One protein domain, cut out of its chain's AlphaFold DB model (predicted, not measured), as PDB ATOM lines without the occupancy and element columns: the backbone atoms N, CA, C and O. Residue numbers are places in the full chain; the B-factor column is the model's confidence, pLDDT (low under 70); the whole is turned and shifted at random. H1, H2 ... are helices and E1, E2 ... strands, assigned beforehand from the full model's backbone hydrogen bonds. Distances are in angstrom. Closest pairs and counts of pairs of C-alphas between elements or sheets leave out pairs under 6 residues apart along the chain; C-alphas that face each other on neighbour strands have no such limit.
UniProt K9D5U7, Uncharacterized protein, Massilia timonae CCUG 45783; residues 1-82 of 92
ATOM      1  N   MET A   1      27.315  23.336  42.863       83.31
ATOM      2  CA  MET A   1      26.423  24.163  42.013       83.31
ATOM      3  C   MET A   1      27.302  24.677  40.879       83.31
ATOM      4  O   MET A   1      28.493  24.796  41.106       83.31
ATOM      5  N   ASN A   2      26.810  24.914  39.662       91.62
ATOM      6  CA  ASN A   2      27.698  25.382  38.588       91.62
ATOM      7  C   ASN A   2      27.472  26.867  38.325       91.62
ATOM      8  O   ASN A   2      26.323  27.297  38.224       91.62
ATOM      9  N   ILE A   3      28.560  27.615  38.167       94.69
ATOM     10  CA  ILE A   3      28.532  28.992  37.664       94.69
ATOM     11  C   ILE A   3      29.092  29.035  36.244       94.69
ATOM     12  O   ILE A   3      29.897  28.185  35.860       94.69
ATOM     13  N   THR A   4      28.666  30.026  35.466       96.12
ATOM     14  CA  THR A   4      29.178  30.274  34.114       96.12
ATOM     15  C   THR A   4      30.041  31.522  34.140       96.12
ATOM     16  O   THR A   4      29.539  32.606  34.420       96.12
ATOM     17  N   VAL A   5      31.324  31.368  33.829       94.94
ATOM     18  CA  VAL A   5      32.323  32.439  33.895       94.94
ATOM     19  C   VAL A   5      32.856  32.721  32.497       94.94
ATOM     20  O   VAL A   5      33.037  31.797  31.702       94.94
ATOM     21  N   GLN A   6      33.093  33.992  32.175       94.56
ATOM     22  CA  GLN A   6      33.729  34.365  30.913       94.56
ATOM     23  C   GLN A   6      35.209  33.995  30.930       94.56
ATOM     24  O   GLN A   6      35.899  34.194  31.924       94.56
ATOM     25  N   ASN A   7      35.705  33.482  29.814       93.50
ATOM     26  CA  ASN A   7      37.128  33.253  29.620       93.50
ATOM     27  C   ASN A   7      37.830  34.550  29.217       93.50
ATOM     28  O   ASN A   7      37.197  35.506  28.759       93.50
ATOM     29  N   THR A   8      39.149  34.587  29.379       89.06
ATOM     30  CA  THR A   8      39.934  35.747  28.964       89.06
ATOM     31  C   THR A   8      39.826  35.961  27.458       89.06
ATOM     32  O   THR A   8      40.003  35.028  26.681       89.06
ATOM     33  N   VAL A   9      39.562  37.202  27.042       85.50
ATOM     34  CA  VAL A   9      39.609  37.603  25.629       85.50
ATOM     35  C   VAL A   9      40.900  38.374  25.327       85.50
ATOM     36  O   VAL A   9      41.338  39.157  26.178       85.50
ATOM     37  N   PRO A  10      41.488  38.224  24.121       77.00
ATOM     38  CA  PRO A  10      42.740  38.894  23.757       77.00
ATOM     39  C   PRO A  10      42.697  40.421  23.889       77.00
ATOM     40  O   PRO A  10      43.704  41.039  24.212       77.00
ATOM     41  N   ASP A  11      41.526  41.023  23.668       74.12
ATOM     42  CA  ASP A  11      41.352  42.480  23.638       74.12
ATOM     43  C   ASP A  11      41.423  43.125  25.036       74.12
ATOM     44  O   ASP A  11      41.886  44.252  25.192       74.12
ATOM     45  N   THR A  12      41.007  42.404  26.086       72.56
ATOM     46  CA  THR A  12      41.085  42.899  27.472       72.56
ATOM     47  C   THR A  12      42.258  42.316  28.251       72.56
ATOM     48  O   THR A  12      42.689  42.939  29.222       72.56
ATOM     49  N   ALA A  13      42.746  41.127  27.866       82.88
ATOM     50  CA  ALA A  13      43.831  40.389  28.524       82.88
ATOM     51  C   ALA A  13      43.719  40.375  30.065       82.88
ATOM     52  O   ALA A  13      44.714  40.432  30.794       82.88
ATOM     53  N   ARG A  14      42.482  40.357  30.590       93.06
ATOM     54  CA  ARG A  14      42.236  40.223  32.029       93.06
ATOM     55  C   ARG A  14      42.265  38.756  32.398       93.06
ATOM     56  O   ARG A  14      41.579  37.956  31.767       93.06
ATOM     57  N   ILE A  15      43.020  38.444  33.434       94.88
ATOM     58  CA  ILE A  15      43.182  37.112  33.998       94.88
ATOM     59  C   ILE A  15      42.716  37.114  35.448       94.88
ATOM     60  O   ILE A  15      42.586  38.168  36.078       94.88
ATOM     61  N   THR A  16      42.506  35.923  35.994       96.69
ATOM     62  CA  THR A  16      42.324  35.717  37.427       96.69
ATOM     63  C   THR A  16      43.596  35.123  37.995       96.69
ATOM     64  O   THR A  16      43.981  34.005  37.661       96.69
ATOM     65  N   LEU A  17      44.262  35.883  38.856       96.44
ATOM     66  CA  LEU A  17      45.380  35.387  39.635       96.44
ATOM     67  C   LEU A  17      44.830  34.680  40.867       96.44
ATOM     68  O   LEU A  17      44.013  35.265  41.574       96.44
ATOM     69  N   VAL A  18      45.272  33.457  41.136       96.75
ATOM     70  CA  VAL A  18      44.866  32.670  42.307       96.75
ATOM     71  C   VAL A  18      46.116  32.256  43.068       96.75
ATOM     72  O   VAL A  18      47.092  31.833  42.453       96.75
ATOM     73  N   GLY A  19      46.102  32.395  44.390       95.81
ATOM     74  CA  GLY A  19      47.202  32.020  45.269       95.81
ATOM     75  C   GLY A  19      46.737  31.149  46.427       95.81
ATOM     76  O   GLY A  19      45.745  31.479  47.080       95.81
ATOM     77  N   GLU A  20      47.469  30.067  46.687       96.38
ATOM     78  CA  GLU A  20      47.391  29.286  47.925       96.38
ATOM     79  C   GLU A  20      48.398  29.853  48.928       96.38
ATOM     80  O   GLU A  20      49.570  30.067  48.601       96.38
ATOM     81  N   LEU A  21      47.944  30.123  50.147       96.81
ATOM     82  CA  LEU A  21      48.772  30.636  51.231       96.81
ATOM     83  C   LEU A  21      49.261  29.492  52.128       96.81
ATOM     84  O   LEU A  21      48.676  28.413  52.166       96.81
ATOM     85  N   GLN A  22      50.322  29.734  52.901       96.06
ATOM     86  CA  GLN A  22      50.888  28.746  53.834       96.06
ATOM     87  C   GLN A  22      49.904  28.250  54.906       96.06
ATOM     88  O   GLN A  22      50.096  27.163  55.447       96.06
ATOM     89  N   ASP A  23      48.862  29.024  55.222       95.00
ATOM     90  CA  ASP A  23      47.790  28.613  56.139       95.00
ATOM     91  C   ASP A  23      46.738  27.699  55.477       95.00
ATOM     92  O   ASP A  23      45.791  27.265  56.132       95.00
ATOM     93  N   GLY A  24      46.911  27.385  54.189       92.69
ATOM     94  CA  GLY A  24      46.016  26.552  53.395       92.69
ATOM     95  C   GLY A  24      44.788  27.287  52.855       92.69
ATOM     96  O   GLY A  24      43.907  26.629  52.294       92.69
ATOM     97  N   SER A  25      44.702  28.610  53.029       95.88
ATOM     98  CA  SER A  25      43.644  29.429  52.439       95.88
ATOM     99  C   SER A  25      43.977  29.857  51.012       95.88
ATOM    100  O   SER A  25      45.141  29.977  50.624       95.88
ATOM    101  N   PHE A  26      42.936  30.125  50.228       96.88
ATOM    102  CA  PHE A  26      43.063  30.640  48.870       96.88
ATOM    103  C   PHE A  26      42.620  32.095  48.788       96.88
ATOM    104  O   PHE A  26      41.590  32.483  49.347       96.88
ATOM    105  N   LYS A  27      43.372  32.888  48.023       97.06
ATOM    106  CA  LYS A  27      42.998  34.239  47.597       97.06
ATOM    107  C   LYS A  27      43.030  34.326  46.082       97.06
ATOM    108  O   LYS A  27      43.822  33.653  45.431       97.06
ATOM    109  N   ALA A  28      42.180  35.175  45.522       97.12
ATOM    110  CA  ALA A  28      42.170  35.421  44.091       97.12
ATOM    111  C   ALA A  28      41.918  36.893  43.778       97.12
ATOM    112  O   ALA A  28      41.345  37.627  44.586       97.12
ATOM    113  N   LYS A  29      42.371  37.332  42.603       96.94
ATOM    114  CA  LYS A  29      42.135  38.682  42.102       96.94
ATOM    115  C   LYS A  29      42.123  38.720  40.583       96.94
ATOM    116  O   LYS A  29      43.042  38.224  39.937       96.94
ATOM    117  N   VAL A  30      41.119  39.391  40.025       95.88
ATOM    118  CA  VAL A  30      41.077  39.703  38.595       95.88
ATOM    119  C   VAL A  30      41.953  40.921  38.315       95.88
ATOM    120  O   VAL A  30      41.807  41.962  38.960       95.88
ATOM    121  N   MET A  31      42.850  40.815  37.341       94.56
ATOM    122  CA  MET A  31      43.729  41.910  36.918       94.56
ATOM    123  C   MET A  31      44.125  41.770  35.452       94.56
ATOM    124  O   MET A  31      43.847  40.752  34.827       94.56
ATOM    125  N   THR A  32      44.755  42.797  34.889       93.75
ATOM    126  CA  THR A  32      45.394  42.670  33.576       93.75
ATOM    127  C   THR A  32      46.628  41.786  33.696       93.75
ATOM    128  O   THR A  32      47.329  41.830  34.707       93.75
ATOM    129  N   GLU A  33      46.926  41.010  32.659       89.69
ATOM    130  CA  GLU A  33      48.113  40.147  32.624       89.69
ATOM    131  C   GLU A  33      49.413  40.938  32.859       89.69
ATOM    132  O   GLU A  33      50.297  40.511  33.596       89.69
ATOM    133  N   THR A  34      49.483  42.167  32.342       90.56
ATOM    134  CA  THR A  34      50.617  43.089  32.527       90.56
ATOM    135  C   THR A  34      50.764  43.645  33.946       90.56
ATOM    136  O   THR A  34      51.808  44.207  34.268       90.56
ATOM    137  N   ALA A  35      49.735  43.525  34.789       91.38
ATOM    138  CA  ALA A  35      49.773  43.963  36.183       91.38
ATOM    139  C   ALA A  35      50.203  42.844  37.143       91.38
ATOM    140  O   ALA A  35      50.312  43.092  38.347       91.38
ATOM    141  N   VAL A  36      50.444  41.627  36.638       91.12
ATOM    142  CA  VAL A  36      50.956  40.524  37.451       91.12
ATOM    143  C   VAL A  36      52.406  40.836  37.847       91.12
ATOM    144  O   VAL A  36      53.257  41.013  36.975       91.12
ATOM    145  N   PRO A  37      52.718  40.930  39.149       88.69
ATOM    146  CA  PRO A  37      54.062  41.237  39.608       88.69
ATOM    147  C   PRO A  37      55.016  40.063  39.380       88.69
ATOM    148  O   PRO A  37      54.631  38.896  39.429       88.69
ATOM    149  N   TYR A  38      56.300  40.386  39.220       87.44
ATOM    150  CA  TYR A  38      57.388  39.399  39.197       87.44
ATOM    151  C   TYR A  38      57.747  38.858  40.592       87.44
ATOM    152  O   TYR A  38      58.553  37.940  40.716       87.44
ATOM    153  N   THR A  39      57.170  39.438  41.643       90.62
ATOM    154  CA  THR A  39      57.258  38.979  43.033       90.62
ATOM    155  C   THR A  39      55.936  38.332  43.450       90.62
ATOM    156  O   THR A  39      54.917  38.601  42.815       90.62
ATOM    157  N   PRO A  40      55.903  37.527  44.528       91.56
ATOM    158  CA  PRO A  40      54.647  37.022  45.087       91.56
ATOM    159  C   PRO A  40      53.600  38.130  45.259       91.56
ATOM    160  O   PRO A  40      53.924  39.208  45.761       91.56
ATOM    161  N   TYR A  41      52.356  37.879  44.831       93.19
ATOM    162  CA  TYR A  41      51.279  38.875  44.944       93.19
ATOM    163  C   TYR A  41      50.747  39.016  46.377       93.19
ATOM    164  O   TYR A  41      50.302  40.092  46.778       93.19
ATOM    165  N   TRP A  42      50.784  37.927  47.146       95.38
ATOM    166  CA  TRP A  42      50.356  37.875  48.544       95.38
ATOM    167  C   TRP A  42      51.517  37.459  49.451       95.38
ATOM    168  O   TRP A  42      52.391  36.693  49.044       95.38
ATOM    169  N   ASP A  43      51.490  37.928  50.698       93.56
ATOM    170  CA  ASP A  43      52.406  37.460  51.739       93.56
ATOM    171  C   ASP A  43      52.142  35.988  52.080       93.56
ATOM    172  O   ASP A  43      50.996  35.533  52.064       93.56
ATOM    173  N   ASN A  44      53.203  35.256  52.437       93.81
ATOM    174  CA  ASN A  44      53.155  33.826  52.777       93.81
ATOM    175  C   ASN A  44      52.532  32.955  51.674       93.81
ATOM    176  O   ASN A  44      51.849  31.971  51.958       93.81
ATOM    177  N   LEU A  45      52.761  33.326  50.416       94.50
ATOM    178  CA  LEU A  45      52.354  32.544  49.259       94.50
ATOM    179  C   LEU A  45      53.094  31.199  49.225       94.50
ATOM    180  O   LEU A  45      54.319  31.156  49.362       94.50
ATOM    181  N   LEU A  46      52.346  30.123  49.008       94.12
ATOM    182  CA  LEU A  46      52.875  28.787  48.758       94.12
ATOM    183  C   LEU A  46      52.920  28.500  47.255       94.12
ATOM    184  O   LEU A  46      53.967  28.128  46.730       94.12
ATOM    185  N   GLU A  47      51.812  28.748  46.557       93.06
ATOM    186  CA  GLU A  47      51.703  28.601  45.105       93.06
ATOM    187  C   GLU A  47      50.815  29.703  44.517       93.06
ATOM    188  O   GLU A  47      49.875  30.165  45.159       93.06
ATOM    189  N   GLN A  48      51.103  30.124  43.283       93.00
ATOM    190  CA  GLN A  48      50.295  31.076  42.523       93.00
ATOM    191  C   GLN A  48      50.113  30.583  41.092       93.00
ATOM    192  O   GLN A  48      51.078  30.172  40.447       93.00
ATOM    193  N   ARG A  49      48.891  30.704  40.564       93.81
ATOM    194  CA  ARG A  49      48.577  30.421  39.163       93.81
ATOM    195  C   ARG A  49      47.761  31.527  38.517       93.81
ATOM    196  O   ARG A  49      46.918  32.166  39.142       93.81
ATOM    197  N   ILE A  50      48.035  31.726  37.234       94.75
ATOM    198  CA  ILE A  50      47.240  32.562  36.340       94.75
ATOM    199  C   ILE A  50      46.191  31.660  35.696       94.75
ATOM    200  O   ILE A  50      46.531  30.660  35.063       94.75
ATOM    201  N   VAL A  51      44.921  32.024  35.855       95.56
ATOM    202  CA  VAL A  51      43.783  31.343  35.239       95.56
ATOM    203  C   VAL A  51      43.118  32.311  34.268       95.56
ATOM    204  O   VAL A  51      42.757  33.431  34.634       95.56
ATOM    205  N   TYR A  52      42.950  31.880  33.019       95.19
ATOM    206  CA  TYR A  52      42.396  32.698  31.939       95.19
ATOM    207  C   TYR A  52      40.859  32.750  31.990       95.19
ATOM    208  O   TYR A  52      40.162  32.262  31.100       95.19
ATOM    209  N   ILE A  53      40.344  33.320  33.079       95.56
ATOM    210  CA  ILE A  53      38.927  33.593  33.328       95.56
ATOM    211  C   ILE A  53      38.739  35.021  33.852       95.56
ATOM    212  O   ILE A  53      39.643  35.605  34.459       95.56
ATOM    213  N   GLN A  54      37.546  35.567  33.639       94.44
ATOM    214  CA  GLN A  54      37.122  36.920  33.993       94.44
ATOM    215  C   GLN A  54      35.810  36.880  34.800       94.44
ATOM    216  O   GLN A  54      34.773  37.322  34.307       94.44
ATOM    217  N   PRO A  55      35.823  36.313  36.018       95.12
ATOM    218  CA  PRO A  55      34.666  36.334  36.894       95.12
ATOM    219  C   PRO A  55      34.344  37.762  37.337       95.12
ATOM    220  O   PRO A  55      35.243  38.589  37.517       95.12
ATOM    221  N   ASP A  56      33.061  38.036  37.547       95.12
ATOM    222  CA  ASP A  56      32.641  39.186  38.349       95.12
ATOM    223  C   ASP A  56      32.937  38.960  39.848       95.12
ATOM    224  O   ASP A  56      33.444  37.908  40.252       95.12
ATOM    225  N   ASP A  57      32.653  39.957  40.687       95.31
ATOM    226  CA  ASP A  57      32.973  39.901  42.119       95.31
ATOM    227  C   ASP A  57      32.233  38.766  42.856       95.31
ATOM    228  O   ASP A  57      32.795  38.146  43.763       95.31
ATOM    229  N   GLU A  58      30.996  38.449  42.458       96.19
ATOM    230  CA  GLU A  58      30.193  37.379  43.064       96.19
ATOM    231  C   GLU A  58      30.721  35.996  42.656       96.19
ATOM    232  O   GLU A  58      30.908  35.100  43.489       96.19
ATOM    233  N   GLN A  59      31.027  35.837  41.370       97.25
ATOM    234  CA  GLN A  59      31.620  34.629  40.810       97.25
ATOM    235  C   GLN A  59      33.004  34.362  41.406       97.25
ATOM    236  O   GLN A  59      33.297  33.231  41.798       97.25
ATOM    237  N   LEU A  60      33.839  35.397  41.536       97.25
ATOM    238  CA  LEU A  60      35.159  35.293  42.153       97.25
ATOM    239  C   LEU A  60      35.038  34.849  43.616       97.25
ATOM    240  O   LEU A  60      35.766  33.955  44.047       97.25
ATOM    241  N   GLY A  61      34.085  35.422  44.359       97.06
ATOM    242  CA  GLY A  61      33.784  35.021  45.732       97.06
ATOM    243  C   GLY A  61      33.384  33.548  45.846       97.06
ATOM    244  O   GLY A  61      33.872  32.835  46.727       97.06
ATOM    245  N   SER A  62      32.558  33.064  44.917       97.19
ATOM    246  CA  SER A  62      32.116  31.664  44.876       97.19
ATOM    247  C   SER A  62      33.265  30.703  44.552       97.19
ATOM    248  O   SER A  62      33.414  29.684  45.223       97.19
ATOM    249  N   ILE A  63      34.136  31.049  43.596       96.94
ATOM    250  CA  ILE A  63      35.344  30.266  43.270       96.94
ATOM    251  C   ILE A  63      36.271  30.178  44.482       96.94
ATOM    252  O   ILE A  63      36.700  29.089  44.857       96.94
ATOM    253  N   VAL A  64      36.564  31.311  45.126       97.06
ATOM    254  CA  VAL A  64      37.427  31.348  46.318       97.06
ATOM    255  C   VAL A  64      36.817  30.536  47.461       97.06
ATOM    256  O   VAL A  64      37.539  29.818  48.150       97.06
ATOM    257  N   THR A  65      35.499  30.595  47.647       97.50
ATOM    258  CA  THR A  65      34.802  29.779  48.651       97.50
ATOM    259  C   THR A  65      34.943  28.289  48.341       97.50
ATOM    260  O   THR A  65      35.357  27.528  49.211       97.50
ATOM    261  N   ALA A  66      34.702  27.872  47.096       96.62
ATOM    262  CA  ALA A  66      34.843  26.479  46.676       96.62
ATOM    263  C   ALA A  66      36.278  25.941  46.833       96.62
ATOM    264  O   ALA A  66      36.453  24.796  47.255       96.62
ATOM    265  N   LEU A  67      37.294  26.769  46.553       96.25
ATOM    266  CA  LEU A  67      38.707  26.446  46.789       96.25
ATOM    267  C   LEU A  67      39.000  26.247  48.286       96.25
ATOM    268  O   LEU A  67      39.592  25.242  48.681       96.25
ATOM    269  N   ASN A  68      38.549  27.176  49.135       96.56
ATOM    270  CA  ASN A  68      38.754  27.094  50.585       96.56
ATOM    271  C   ASN A  68      38.001  25.909  51.219       96.56
ATOM    272  O   ASN A  68      38.515  25.268  52.132       96.56
ATOM    273  N   GLU A  69      36.821  25.566  50.702       96.12
ATOM    274  CA  GLU A  69      36.045  24.387  51.108       96.12
ATOM    275  C   GLU A  69      36.543  23.077  50.472       96.12
ATOM    276  O   GLU A  69      35.958  22.019  50.709       96.12
ATOM    277  N   ARG A  70      37.615  23.128  49.667       94.69
ATOM    278  CA  ARG A  70      38.222  21.978  48.970       94.69
ATOM    279  C   ARG A  70      37.245  21.229  48.048       94.69
ATOM    280  O   ARG A  70      37.440  20.052  47.759       94.69
ATOM    281  N   ARG A  71      36.201  21.913  47.572       95.56
ATOM    282  CA  ARG A  71      35.250  21.406  46.564       95.56
ATOM    283  C   ARG A  71      35.748  21.613  45.135       95.56
ATOM    284  O   ARG A  71      35.226  20.993  44.217       95.56
ATOM    285  N   LEU A  72      36.743  22.480  44.981       94.31
ATOM    286  CA  LEU A  72      37.475  22.753  43.757       94.31
ATOM    287  C   LEU A  72      38.965  22.798  44.109       94.31
ATOM    288  O   LEU A  72      39.334  23.396  45.120       94.31
ATOM    289  N   SER A  73      39.821  22.176  43.303       93.81
ATOM    290  CA  SER A  73      41.277  22.308  43.433       93.81
ATOM    291  C   SER A  73      41.848  23.369  42.488       93.81
ATOM    292  O   SER A  73      41.224  23.748  41.495       93.81
ATOM    293  N   LEU A  74      43.062  23.850  42.783       92.44
ATOM    294  CA  LEU A  74      43.766  24.814  41.929       92.44
ATOM    295  C   LEU A  74      44.057  24.232  40.533       92.44
ATOM    296  O   LEU A  74      43.893  24.927  39.529       92.44
ATOM    297  N   ASP A  75      44.445  22.955  40.472       93.06
ATOM    298  CA  ASP A  75      44.691  22.239  39.216       93.06
ATOM    299  C   ASP A  75      43.410  22.092  38.388       93.06
ATOM    300  O   ASP A  75      43.422  22.332  37.181       93.06
ATOM    301  N   GLU A  76      42.282  21.752  39.023       94.12
ATOM    302  CA  GLU A  76      40.988  21.696  38.337       94.12
ATOM    303  C   GLU A  76      40.564  23.069  37.824       94.12
ATOM    304  O   GLU A  76      40.147  23.177  36.672       94.12
ATOM    305  N   LEU A  77      40.713  24.122  38.638       94.50
ATOM    306  CA  LEU A  77      40.345  25.481  38.249       94.50
ATOM    307  C   LEU A  77      41.080  25.932  36.976       94.50
ATOM    308  O   LEU A  77      40.484  26.580  36.115       94.50
ATOM    309  N   GLN A  78      42.353  25.558  36.827       92.56
ATOM    310  CA  GLN A  78      43.142  25.915  35.649       92.56
ATOM    311  C   GLN A  78      42.584  25.319  34.349       92.56
ATOM    312  O   GLN A  78      42.668  25.968  33.305       92.56
ATOM    313  N   ASN A  79      41.955  24.142  34.406       94.25
ATOM    314  CA  ASN A  79      41.385  23.473  33.232       94.25
ATOM    315  C   ASN A  79      40.149  24.184  32.658       94.25
ATOM    316  O   ASN A  79      39.721  23.863  31.552       94.25
ATOM    317  N   TYR A  80      39.570  25.137  33.393       93.62
ATOM    318  CA  TYR A  80      38.426  25.921  32.930       93.62
ATOM    319  C   TYR A  80      38.827  27.247  32.274       93.62
ATOM    320  O   TYR A  80      37.970  27.907  31.696       93.62
ATOM    321  N   GLY A  81      40.090  27.669  32.354       91.06
ATOM    322  CA  GLY A  81      40.541  28.906  31.714       91.06
ATOM    323  C   GLY A  81      40.820  28.737  30.221       91.06
ATOM    324  O   GLY A  81      41.297  27.693  29.785       91.06
ATOM    325  N   SER A  82      40.578  29.790  29.440       91.12
ATOM    326  CA  SER A  82      40.980  29.855  28.030       91.12
ATOM    327  C   SER A  82      41.359  31.278  27.627       91.12
ATOM    328  O   SER A  82      40.704  32.236  28.031       91.12
TER     329      SER A  82
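AT A GLANCE: This is residues 1 to 82 of the 92 residues of an uncharacterized protein of Massilia timonae CCUG 45783 (UniProt K9D5U7). Picture a small, strongly twisted sheet of three strands, E3, E2 and E4, with the helices H1 and H2 over one face and the unnamed stretch 33 to 44 arching over the other. Strand E1 runs out on the helix side of the sheet, with its residues 6 to 7 in a short pairing with residues 53 to 54 and its Ile 3 coming near H1, the C-alphas of Ile 3 and Gln 59 being 7.2 A apart. The printed part has 82 residues, with four named strands followed by two named helices in the order E1 E2 E3 E4 H1 H2. The sheet's order is E3 - E2 - E4, all antiparallel, and the class is mixed, helices and strands. The whole is compact, with a radius of gyration of the C-alphas of 12.0 A, and the C-alphas span 36 by 34 by 20 A.

IN THESE COORDINATES: Start in the sheet with E2, residues 14 to 21, 22.4 A long; find its C-alpha 14 at (42.236, 40.223, 32.029). E3, residues 26 to 32, measures 19.6 A, and E4, residues 45 to 51, measures 16.5 A. Next look for H1, residues 57 to 68, 16.4 A from C-alpha 57 at (32.973, 39.901, 42.119) to its last. H2 is residues 74 to 78, 6.4 A long. E1, residues 2 to 7, begins with C-alpha 2 at (27.698, 25.382, 38.588) and is 15.2 A long.

HOW THE PARTS SIT: E2 is the inner strand. It forms a hairpin with E3, antiparallel at 156 degrees, where you find N 17 and O 29 within hydrogen-bond range at 2.9 A. E4 is antiparallel to E2 at 157 degrees, with N 18 and O 49 at 2.9 A. The sheet is only just strongly twisted, its C-alphas lying up to 4.5 A off the best plane. H1 is on the sheet at a height of 7.9 A, two layers with the helix on one face; it lies over E3, slantwise to the strands at 35 degrees on the local plane. The closest C-alphas of E3 and H1 are those of Phe 26 and Asn 68, 5.8 A apart. H2 is on the same face, at a height of 8.8 A, and only just over E2. H1 and H2 are close but not clearly touching, with C-alphas 67 and 74 at 7.2 A. E1 pairs with no named strand, but its residues 6 to 7 pair antiparallel with residues 53 to 54. In H1 and H2 every O i to N i+4 pair is within hydrogen-bond range.

THE WHOLE: Look to Asp 11 and Asp 23 for the two C-alphas farthest apart, 35.9 A. The printed part has no cut. The link from E3 to E4, 12 residues, is long. The mean pLDDT of the printed part is 93.3, and no printed residue is under 70.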